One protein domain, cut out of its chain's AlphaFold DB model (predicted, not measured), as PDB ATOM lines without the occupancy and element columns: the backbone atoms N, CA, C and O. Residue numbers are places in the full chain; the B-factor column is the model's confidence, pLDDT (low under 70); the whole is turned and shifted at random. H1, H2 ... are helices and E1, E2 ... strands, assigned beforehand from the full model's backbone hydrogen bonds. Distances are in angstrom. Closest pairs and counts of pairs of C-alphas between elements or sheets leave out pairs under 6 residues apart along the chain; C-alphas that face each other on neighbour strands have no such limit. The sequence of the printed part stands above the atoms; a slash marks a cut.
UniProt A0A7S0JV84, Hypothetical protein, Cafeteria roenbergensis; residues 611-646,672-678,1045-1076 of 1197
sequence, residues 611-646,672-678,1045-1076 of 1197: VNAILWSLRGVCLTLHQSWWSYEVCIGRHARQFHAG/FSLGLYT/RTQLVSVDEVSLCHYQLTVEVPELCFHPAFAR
ATOM      1  N   VAL A 611      -5.651  29.648 -13.904       89.81
ATOM      2  CA  VAL A 611      -5.966  30.966 -14.498       89.81
ATOM      3  C   VAL A 611      -5.792  32.087 -13.470       89.81
ATOM      4  O   VAL A 611      -5.254  33.149 -13.771       89.81
ATOM      5  N   ASN A 612      -6.178  31.819 -12.218       87.88
ATOM      6  CA  ASN A 612      -6.045  32.774 -11.125       87.88
ATOM      7  C   ASN A 612      -4.577  33.091 -10.796       87.88
ATOM      8  O   ASN A 612      -4.331  34.171 -10.288       87.88
ATOM      9  N   ALA A 613      -3.606  32.216 -11.100       89.69
ATOM     10  CA  ALA A 613      -2.179  32.509 -10.914       89.69
ATOM     11  C   ALA A 613      -1.654  33.500 -11.972       89.69
ATOM     12  O   ALA A 613      -0.918  34.423 -11.628       89.69
ATOM     13  N   ILE A 614      -2.101  33.375 -13.228       92.12
ATOM     14  CA  ILE A 614      -1.790  34.342 -14.299       92.12
ATOM     15  C   ILE A 614      -2.448  35.695 -13.999       92.12
ATOM     16  O   ILE A 614      -1.802  36.733 -14.066       92.12
ATOM     17  N   LEU A 615      -3.711  35.707 -13.568       91.56
ATOM     18  CA  LEU A 615      -4.365  36.953 -13.152       91.56
ATOM     19  C   LEU A 615      -3.806  37.506 -11.822       91.56
ATOM     20  O   LEU A 615      -3.981  38.689 -11.532       91.56
ATOM     21  N   TRP A 616      -3.093  36.695 -11.026       92.38
ATOM     22  CA  TRP A 616      -2.381  37.157  -9.830       92.38
ATOM     23  C   TRP A 616      -1.084  37.893 -10.166       92.38
ATOM     24  O   TRP A 616      -0.792  38.887  -9.506       92.38
ATOM     25  N   SER A 617      -0.332  37.484 -11.198       93.19
ATOM     26  CA  SER A 617       0.867  38.232 -11.627       93.19
ATOM     27  C   SER A 617       0.534  39.616 -12.200       93.19
ATOM     28  O   SER A 617       1.395  40.492 -12.217       93.19
ATOM     29  N   LEU A 618      -0.726  39.844 -12.587       94.69
ATOM     30  CA  LEU A 618      -1.254  41.154 -12.972       94.69
ATOM     31  C   LEU A 618      -1.760  42.000 -11.788       94.69
ATOM     32  O   LEU A 618      -2.077  43.175 -11.978       94.69
ATOM     33  N   ARG A 619      -1.863  41.466 -10.562       94.75
ATOM     34  CA  ARG A 619      -2.408  42.229  -9.422       94.75
ATOM     35  C   ARG A 619      -1.521  43.421  -9.078       94.75
ATOM     36  O   ARG A 619      -0.346  43.277  -8.761       94.75
ATOM     37  N   GLY A 620      -2.119  44.608  -9.088       92.94
ATOM     38  CA  GLY A 620      -1.418  45.872  -8.881       92.94
ATOM     39  C   GLY A 620      -0.719  46.430 -10.122       92.94
ATOM     40  O   GLY A 620      -0.253  47.566 -10.051       92.94
ATOM     41  N   VAL A 621      -0.710  45.711 -11.250       95.94
ATOM     42  CA  VAL A 621      -0.405  46.299 -12.560       95.94
ATOM     43  C   VAL A 621      -1.583  47.184 -12.964       95.94
ATOM     44  O   VAL A 621      -2.742  46.766 -12.888       95.94
ATOM     45  N   CYS A 622      -1.280  48.415 -13.366       97.25
ATOM     46  CA  CYS A 622      -2.257  49.390 -13.831       97.25
ATOM     47  C   CYS A 622      -2.135  49.552 -15.347       97.25
ATOM     48  O   CYS A 622      -1.071  49.904 -15.855       97.25
ATOM     49  N   LEU A 623      -3.218  49.255 -16.061       97.44
ATOM     50  CA  LEU A 623      -3.303  49.360 -17.514       97.44
ATOM     51  C   LEU A 623      -4.044  50.645 -17.877       97.44
ATOM     52  O   LEU A 623      -5.195  50.821 -17.475       97.44
ATOM     53  N   THR A 624      -3.392  51.532 -18.626       97.56
ATOM     54  CA  THR A 624      -3.974  52.802 -19.077       97.56
ATOM     55  C   THR A 624      -4.392  52.736 -20.541       97.56
ATOM     56  O   THR A 624      -3.568  52.381 -21.383       97.56
ATOM     57  N   LEU A 625      -5.619  53.152 -20.855       97.50
ATOM     58  CA  LEU A 625      -6.105  53.338 -22.225       97.50
ATOM     59  C   LEU A 625      -6.613  54.770 -22.402       97.50
ATOM     60  O   LEU A 625      -7.435  55.242 -21.620       97.50
ATOM     61  N   HIS A 626      -6.137  55.460 -23.434       97.19
ATOM     62  CA  HIS A 626      -6.622  56.784 -23.815       97.19
ATOM     63  C   HIS A 626      -7.625  56.640 -24.966       97.19
ATOM     64  O   HIS A 626      -7.295  56.075 -26.006       97.19
ATOM     65  N   GLN A 627      -8.851  57.125 -24.772       95.50
ATOM     66  CA  GLN A 627      -9.942  57.070 -25.745       95.50
ATOM     67  C   GLN A 627     -10.621  58.441 -25.810       95.50
ATOM     68  O   GLN A 627     -11.434  58.798 -24.953       95.50
ATOM     69  N   SER A 628     -10.311  59.200 -26.867       94.62
ATOM     70  CA  SER A 628     -10.836  60.557 -27.062       94.62
ATOM     71  C   SER A 628     -10.561  61.436 -25.822       94.62
ATOM     72  O   SER A 628      -9.463  61.422 -25.275       94.62
ATOM     73  N   TRP A 629     -11.550  62.194 -25.355       93.31
ATOM     74  CA  TRP A 629     -11.473  63.087 -24.193       93.31
ATOM     75  C   TRP A 629     -11.172  62.380 -22.850       93.31
ATOM     76  O   TRP A 629     -10.818  63.038 -21.866       93.31
ATOM     77  N   TRP A 630     -11.299  61.049 -22.777       95.62
ATOM     78  CA  TRP A 630     -11.147  60.277 -21.544       95.62
ATOM     79  C   TRP A 630      -9.889  59.410 -21.527       95.62
ATOM     80  O   TRP A 630      -9.486  58.800 -22.513       95.62
ATOM     81  N   SER A 631      -9.281  59.320 -20.349       97.06
ATOM     82  CA  SER A 631      -8.236  58.348 -20.037       97.06
ATOM     83  C   SER A 631      -8.760  57.392 -18.980       97.06
ATOM     84  O   SER A 631      -9.298  57.813 -17.958       97.06
ATOM     85  N   TYR A 632      -8.617  56.102 -19.232       97.56
ATOM     86  CA  TYR A 632      -9.024  55.032 -18.338       97.56
ATOM     87  C   TYR A 632      -7.789  54.388 -17.725       97.56
ATOM     88  O   TYR A 632      -6.778  54.217 -18.401       97.56
ATOM     89  N   GLU A 633      -7.872  54.011 -16.454       97.44
ATOM     90  CA  GLU A 633      -6.852  53.224 -15.767       97.44
ATOM     91  C   GLU A 633      -7.510  52.082 -14.995       97.44
ATOM     92  O   GLU A 633      -8.400  52.300 -14.167       97.44
ATOM     93  N   VAL A 634      -7.047  50.862 -15.261       97.19
ATOM     94  CA  VAL A 634      -7.491  49.635 -14.600       97.19
ATOM     95  C   VAL A 634      -6.312  49.038 -13.846       97.19
ATOM     96  O   VAL A 634      -5.466  48.356 -14.421       97.19
ATOM     97  N   CYS A 635      -6.265  49.292 -12.542       96.50
ATOM     98  CA  CYS A 635      -5.349  48.631 -11.624       96.50
ATOM     99  C   CYS A 635      -5.965  47.299 -11.188       96.50
ATOM    100  O   CYS A 635      -6.835  47.267 -10.309       96.50
ATOM    101  N   ILE A 636      -5.527  46.200 -11.807       94.12
ATOM    102  CA  ILE A 636      -6.117  44.866 -11.623       94.12
ATOM    103  C   ILE A 636      -6.027  44.459 -10.145       94.12
ATOM    104  O   ILE A 636      -4.970  44.540  -9.514       94.12
ATOM    105  N   GLY A 637      -7.161  44.061  -9.560       89.69
ATOM    106  CA  GLY A 637      -7.265  43.767  -8.127       89.69
ATOM    107  C   GLY A 637      -7.313  44.995  -7.200       89.69
ATOM    108  O   GLY A 637      -7.204  44.812  -5.990       89.69
ATOM    109  N   ARG A 638      -7.442  46.228  -7.724       93.50
ATOM    110  CA  ARG A 638      -7.510  47.467  -6.916       93.50
ATOM    111  C   ARG A 638      -8.677  48.382  -7.310       93.50
ATOM    112  O   ARG A 638      -9.560  48.612  -6.490       93.50
ATOM    113  N   HIS A 639      -8.686  48.939  -8.522       93.62
ATOM    114  CA  HIS A 639      -9.710  49.902  -8.957       93.62
ATOM    115  C   HIS A 639      -9.759  50.075 -10.481       93.62
ATOM    116  O   HIS A 639      -8.770  49.822 -11.168       93.62
ATOM    117  N   ALA A 640     -10.890  50.582 -10.978       95.75
ATOM    118  CA  ALA A 640     -11.008  51.167 -12.310       95.75
ATOM    119  C   ALA A 640     -11.378  52.654 -12.176       95.75
ATOM    120  O   ALA A 640     -12.294  53.006 -11.422       95.75
ATOM    121  N   ARG A 641     -10.673  53.540 -12.885       95.75
ATOM    122  CA  ARG A 641     -10.945  54.986 -12.890       95.75
ATOM    123  C   ARG A 641     -10.897  55.582 -14.292       95.75
ATOM    124  O   ARG A 641     -10.201  55.087 -15.170       95.75
ATOM    125  N   GLN A 642     -11.647  56.661 -14.458       96.38
ATOM    126  CA  GLN A 642     -11.750  57.498 -15.644       96.38
ATOM    127  C   GLN A 642     -11.280  58.894 -15.241       96.38
ATOM    128  O   GLN A 642     -11.689  59.420 -14.211       96.38
ATOM    129  N   PHE A 643     -10.397  59.502 -16.012       95.69
ATOM    130  CA  PHE A 643      -9.838  60.808 -15.701       95.69
ATOM    131  C   PHE A 643      -9.522  61.556 -16.986       95.69
ATOM    132  O   PHE A 643      -9.261  60.951 -18.028       95.69
ATOM    133  N   HIS A 644      -9.494  62.882 -16.919       94.56
ATOM    134  CA  HIS A 644      -8.756  63.622 -17.931       94.56
ATOM    135  C   HIS A 644      -7.277  63.509 -17.580       94.56
ATOM    136  O   HIS A 644      -6.808  64.156 -16.637       94.56
ATOM    137  N   ALA A 645      -6.527  62.712 -18.347       91.25
ATOM    138  CA  ALA A 645      -5.118  63.011 -18.543       91.25
ATOM    139  C   ALA A 645      -5.088  64.377 -19.232       91.25
ATOM    140  O   ALA A 645      -5.206  64.475 -20.452       91.25
ATOM    141  N   GLY A 646      -5.054  65.439 -18.422       85.50
ATOM    142  CA  GLY A 646      -4.928  66.789 -18.935       85.50
ATOM    143  C   GLY A 646      -3.702  66.803 -19.827       85.50
ATOM    144  O   GLY A 646      -2.651  66.303 -19.419       85.50
ATOM    145  N   PHE A 672     -12.520  60.632 -11.873       81.88
ATOM    146  CA  PHE A 672     -13.768  59.948 -11.563       81.88
ATOM    147  C   PHE A 672     -13.501  58.455 -11.337       81.88
ATOM    148  O   PHE A 672     -13.011  57.743 -12.214       81.88
ATOM    149  N   SER A 673     -13.843  57.932 -10.159       79.19
ATOM    150  CA  SER A 673     -13.808  56.480  -9.945       79.19
ATOM    151  C   SER A 673     -14.940  55.810 -10.733       79.19
ATOM    152  O   SER A 673     -16.089  56.246 -10.642       79.19
ATOM    153  N   LEU A 674     -14.632  54.759 -11.499       79.38
ATOM    154  CA  LEU A 674     -15.648  53.904 -12.134       79.38
ATOM    155  C   LEU A 674     -16.108  52.789 -11.187       79.38
ATOM    156  O   LEU A 674     -17.222  52.288 -11.301       79.38
ATOM    157  N   GLY A 675     -15.267  52.434 -10.217       67.06
ATOM    158  CA  GLY A 675     -15.607  51.514  -9.145       67.06
ATOM    159  C   GLY A 675     -14.373  51.004  -8.408       67.06
ATOM    160  O   GLY A 675     -13.267  50.936  -8.955       67.06
ATOM    161  N   LEU A 676     -14.575  50.590  -7.157       59.97
ATOM    162  CA  LEU A 676     -13.629  49.696  -6.497       59.97
ATOM    163  C   LEU A 676     -13.815  48.301  -7.094       59.97
ATOM    164  O   LEU A 676     -14.887  47.708  -6.978       59.97
ATOM    165  N   TYR A 677     -12.769  47.790  -7.738       56.44
ATOM    166  CA  TYR A 677     -12.773  46.449  -8.305       56.44
ATOM    167  C   TYR A 677     -12.603  45.441  -7.165       56.44
ATOM    168  O   TYR A 677     -11.488  45.120  -6.754       56.44
ATOM    169  N   THR A 678     -13.719  44.949  -6.632       47.81
ATOM    170  CA  THR A 678     -13.727  43.730  -5.822       47.81
ATOM    171  C   THR A 678     -13.696  42.533  -6.773       47.81
ATOM    172  O   THR A 678     -14.700  42.315  -7.457       47.81
ATOM    173  N   ARG A1045       2.379  42.683 -24.936       95.06
ATOM    174  CA  ARG A1045       2.251  42.995 -23.510       95.06
ATOM    175  C   ARG A1045       0.783  42.914 -23.121       95.06
ATOM    176  O   ARG A1045      -0.080  43.126 -23.966       95.06
ATOM    177  N   THR A1046       0.513  42.655 -21.848       96.31
ATOM    178  CA  THR A1046      -0.830  42.818 -21.291       96.31
ATOM    179  C   THR A1046      -1.305  44.259 -21.511       96.31
ATOM    180  O   THR A1046      -0.583  45.192 -21.153       96.31
ATOM    181  N   GLN A1047      -2.483  44.459 -22.108       97.25
ATOM    182  CA  GLN A1047      -2.983  45.793 -22.463       97.25
ATOM    183  C   GLN A1047      -4.509  45.903 -22.360       97.25
ATOM    184  O   GLN A1047      -5.231  44.927 -22.541       97.25
ATOM    185  N   LEU A1048      -5.002  47.103 -22.053       97.56
ATOM    186  CA  LEU A1048      -6.429  47.430 -22.044       97.56
ATOM    187  C   LEU A1048      -6.840  47.833 -23.469       97.56
ATOM    188  O   LEU A1048      -6.298  48.794 -24.005       97.56
ATOM    189  N   VAL A1049      -7.746  47.069 -24.081       97.19
ATOM    190  CA  VAL A1049      -8.122  47.158 -25.505       97.19
ATOM    191  C   VAL A1049      -9.359  48.027 -25.715       97.19
ATOM    192  O   VAL A1049      -9.351  48.905 -26.575       97.19
ATOM    193  N   SER A1050     -10.415  47.798 -24.929       97.25
ATOM    194  CA  SER A1050     -11.667  48.562 -24.996       97.25
ATOM    195  C   SER A1050     -12.168  48.945 -23.606       97.25
ATOM    196  O   SER A1050     -11.864  48.276 -22.612       97.25
ATOM    197  N   VAL A1051     -12.931  50.036 -23.557       97.25
ATOM    198  CA  VAL A1051     -13.729  50.478 -22.411       97.25
ATOM    199  C   VAL A1051     -15.052  50.992 -22.965       97.25
ATOM    200  O   VAL A1051     -15.106  52.050 -23.585       97.25
ATOM    201  N   ASP A1052     -16.110  50.225 -22.747       96.56
ATOM    202  CA  ASP A1052     -17.398  50.386 -23.412       96.56
ATOM    203  C   ASP A1052     -18.475  50.667 -22.349       96.56
ATOM    204  O   ASP A1052     -18.706  49.848 -21.457       96.56
ATOM    205  N   GLU A1053     -19.129  51.834 -22.391       95.62
ATOM    206  CA  GLU A1053     -20.210  52.183 -21.447       95.62
ATOM    207  C   GLU A1053     -21.529  51.515 -21.884       95.62
ATOM    208  O   GLU A1053     -22.406  52.139 -22.479       95.62
ATOM    209  N   VAL A1054     -21.639  50.206 -21.622       95.50
ATOM    210  CA  VAL A1054     -22.751  49.329 -22.048       95.50
ATOM    211  C   VAL A1054     -24.126  49.755 -21.520       95.50
ATOM    212  O   VAL A1054     -25.153  49.400 -22.096       95.50
ATOM    213  N   SER A1055     -24.172  50.527 -20.435       93.31
ATOM    214  CA  SER A1055     -25.309  51.378 -20.066       93.31
ATOM    215  C   SER A1055     -24.822  52.489 -19.134       93.31
ATOM    216  O   SER A1055     -23.697  52.425 -18.646       93.31
ATOM    217  N   LEU A1056     -25.637  53.518 -18.878       93.19
ATOM    218  CA  LEU A1056     -25.209  54.691 -18.105       93.19
ATOM    219  C   LEU A1056     -24.601  54.299 -16.744       93.19
ATOM    220  O   LEU A1056     -25.275  53.707 -15.903       93.19
ATOM    221  N   CYS A1057     -23.339  54.676 -16.523       90.81
ATOM    222  CA  CYS A1057     -22.502  54.320 -15.368       90.81
ATOM    223  C   CYS A1057     -22.103  52.826 -15.234       90.81
ATOM    224  O   CYS A1057     -21.500  52.453 -14.225       90.81
ATOM    225  N   HIS A1058     -22.362  51.982 -16.234       93.69
ATOM    226  CA  HIS A1058     -21.919  50.586 -16.313       93.69
ATOM    227  C   HIS A1058     -20.898  50.411 -17.442       93.69
ATOM    228  O   HIS A1058     -21.224  50.571 -18.616       93.69
ATOM    229  N   TYR A1059     -19.670  50.037 -17.084       95.62
ATOM    230  CA  TYR A1059     -18.551  49.905 -18.017       95.62
ATOM    231  C   TYR A1059     -18.161  48.440 -18.212       95.62
ATOM    232  O   TYR A1059     -18.035  47.702 -17.236       95.62
ATOM    233  N   GLN A1060     -17.904  48.037 -19.452       97.00
ATOM    234  CA  GLN A1060     -17.257  46.777 -19.810       97.00
ATOM    235  C   GLN A1060     -15.836  47.086 -20.294       97.00
ATOM    236  O   GLN A1060     -15.644  47.971 -21.119       97.00
ATOM    237  N   LEU A1061     -14.828  46.407 -19.750       97.12
ATOM    238  CA  LEU A1061     -13.417  46.704 -20.001       97.12
ATOM    239  C   LEU A1061     -12.703  45.442 -20.484       97.12
ATOM    240  O   LEU A1061     -12.628  44.456 -19.749       97.12
ATOM    241  N   THR A1062     -12.169  45.469 -21.703       97.19
ATOM    242  CA  THR A1062     -11.548  44.296 -22.341       97.19
ATOM    243  C   THR A1062     -10.031  44.363 -22.222       97.19
ATOM    244  O   THR A1062      -9.405  45.263 -22.777       97.19
ATOM    245  N   VAL A1063      -9.420  43.406 -21.524       97.00
ATOM    246  CA  VAL A1063      -7.969  43.322 -21.304       97.00
ATOM    247  C   VAL A1063      -7.377  42.146 -22.082       97.00
ATOM    248  O   VAL A1063      -7.700  40.988 -21.819       97.00
ATOM    249  N   GLU A1064      -6.469  42.439 -23.010       97.12
ATOM    250  CA  GLU A1064      -5.645  41.453 -23.711       97.12
ATOM    251  C   GLU A1064      -4.564  40.932 -22.760       97.12
ATOM    252  O   GLU A1064      -3.752  41.706 -22.250       97.12
ATOM    253  N   VAL A1065      -4.542  39.616 -22.529       97.00
ATOM    254  CA  VAL A1065      -3.535  38.930 -21.707       97.00
ATOM    255  C   VAL A1065      -2.874  37.834 -22.552       97.00
ATOM    256  O   VAL A1065      -3.376  36.707 -22.600       97.00
ATOM    257  N   PRO A1066      -1.752  38.126 -23.237       95.06
ATOM    258  CA  PRO A1066      -1.019  37.143 -24.040       95.06
ATOM    259  C   PRO A1066      -0.626  35.887 -23.251       95.06
ATOM    260  O   PRO A1066      -0.604  34.786 -23.797       95.06
ATOM    261  N   GLU A1067      -0.380  36.028 -21.948       94.00
ATOM    262  CA  GLU A1067      -0.054  34.937 -21.031       94.00
ATOM    263  C   GLU A1067      -1.189  33.902 -20.914       94.00
ATOM    264  O   GLU A1067      -0.910  32.714 -20.745       94.00
ATOM    265  N   LEU A1068      -2.460  34.310 -21.068       95.12
ATOM    266  CA  LEU A1068      -3.588  33.374 -21.062       95.12
ATOM    267  C   LEU A1068      -3.565  32.440 -22.275       95.12
ATOM    268  O   LEU A1068      -3.986  31.299 -22.139       95.12
ATOM    269  N   CYS A1069      -3.029  32.846 -23.430       93.94
ATOM    270  CA  CYS A1069      -2.983  31.975 -24.612       93.94
ATOM    271  C   CYS A1069      -2.142  30.704 -24.411       93.94
ATOM    272  O   CYS A1069      -2.384  29.697 -25.071       93.94
ATOM    273  N   PHE A1070      -1.177  30.734 -23.487       92.44
ATOM    274  CA  PHE A1070      -0.352  29.579 -23.124       92.44
ATOM    275  C   PHE A1070      -0.980  28.718 -22.015       92.44
ATOM    276  O   PHE A1070      -0.450  27.661 -21.673       92.44
ATOM    277  N   HIS A1071      -2.102  29.152 -21.430       92.88
ATOM    278  CA  HIS A1071      -2.795  28.420 -20.375       92.88
ATOM    279  C   HIS A1071      -3.673  27.300 -20.968       92.88
ATOM    280  O   HIS A1071      -4.494  27.591 -21.839       92.88
ATOM    281  N   PRO A1072      -3.594  26.040 -20.487       89.12
ATOM    282  CA  PRO A1072      -4.333  24.911 -21.072       89.12
ATOM    283  C   PRO A1072      -5.870  25.018 -21.117       89.12
ATOM    284  O   PRO A1072      -6.500  24.213 -21.797       89.12
ATOM    285  N   ALA A1073      -6.495  25.964 -20.404       86.88
ATOM    286  CA  ALA A1073      -7.942  26.212 -20.485       86.88
ATOM    287  C   ALA A1073      -8.345  27.218 -21.586       86.88
ATOM    288  O   ALA A1073      -9.529  27.315 -21.917       86.88
ATOM    289  N   PHE A1074      -7.380  27.961 -22.137       87.94
ATOM    290  CA  PHE A1074      -7.567  28.992 -23.168       87.94
ATOM    291  C   PHE A1074      -6.841  28.666 -24.472       87.94
ATOM    292  O   PHE A1074      -7.336  29.023 -25.541       87.94
ATOM    293  N   ALA A1075      -5.714  27.954 -24.399       84.88
ATOM    294  CA  ALA A1075      -5.138  27.268 -25.540       84.88
ATOM    295  C   ALA A1075      -6.225  26.377 -26.157       84.88
ATOM    296  O   ALA A1075      -6.642  25.380 -25.558       84.88
ATOM    297  N   ARG A1076      -6.724  26.756 -27.342       71.69
ATOM    298  CA  ARG A1076      -7.618  25.886 -28.112       71.69
ATOM    299  C   ARG A1076      -6.897  24.553 -28.297       71.69
ATOM    300  O   ARG A1076      -5.697  24.540 -28.585       71.69
TER     301      ARG A1076
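Overview. This is residues 611 to 646, 672 to 678 and 1045 to 1076 of the 1197 residues of the protein "Hypothetical protein" of Cafeteria roenbergensis (UniProt A0A7S0JV84). Look for a small sandwich, two sheets face to face: the hairpin E5 and E6 crosses over one face of the four-stranded sheet E1 E2 E3 E4, with the strands of the one at 71 degrees to those of the other. Two short helices, H1 and H2, sit near each other beyond one end of the sandwich, away from the four-stranded sheet. The printed part has 75 residues with two named helices and six named strands, in the order H1 E1 E2 E3 E4 E5 E6 H2, of mixed class, and both sheets are antiparallel. It is only just compact, close to loose, with a radius of gyration of the C-alphas of 13.3 A, and elongated, spanning 39 by 23 by 22 A.

Along the chain. Find C-alpha 611 at (-5.966, 30.966, -14.498); from there H1 runs to residue 617, 10.4 A. Next come E1, residues 622 to 627, 16.1 A; E2, residues 630 to 635, 16.4 A; and E3, residues 639 to 643. After a cut, E4 is residues 672 to 676. After a second cut, find C-alpha 1047 at (-2.983, 45.793, -22.463), where E5 begins; it runs 23.1 A to residue 1055. E6, residues 1058 to 1064, is 20.1 A long, and H2, residues 1066 to 1070, ends at C-alpha (-0.352, 29.579, -23.124).

Arrangement. Begin with the sheet E1 E2 E3 E4, whose edge strands are E1 and E4. E1, E2 and E3 form a meander, each strand the antiparallel neighbour of the one before. Between E1 and E2, a hairpin, N 625 and O 632 are 2.9 A apart, within hydrogen-bond range; between E2 and E3, also a hairpin, N 633 and O 641 are 2.9 A apart; between E3 and E4, N 674 and O 640 are 2.9 A apart. In the hairpin of E5 and E6, look at N 1052 and O 1060, 2.8 A apart. The parts of the two sheets that face each other are 9.1 A apart, centre to centre; the closest C-alphas of E1 and E5 are those of Leu 623 and Leu 1048, 5.8 A apart. H1 and H2 only just touch, with 3 pairs of C-alphas within 8 A, the closest those of Ile 614 and Glu 1067 at 7.0 A. Neither helix is on the four-stranded sheet. In H1 every O i to N i+4 pair is within hydrogen-bond range; in H2 0 of 1 is, beside 2 of 2 O i to N i+3 pairs.

Size, cuts and confidence. The two C-alphas farthest apart are those of Gly 646 and Arg 1076, 42.0 A. Residues 647 to 671 are not printed, a gap of 13.4 A between C-alphas 646 and 672; residues 679 to 1044 are not printed either, with 23.8 A between C-alphas 678 and 1045. The links that are printed whole are tight. The mean pLDDT of the printed part is 91.5, and residues 675 to 678 are under 70.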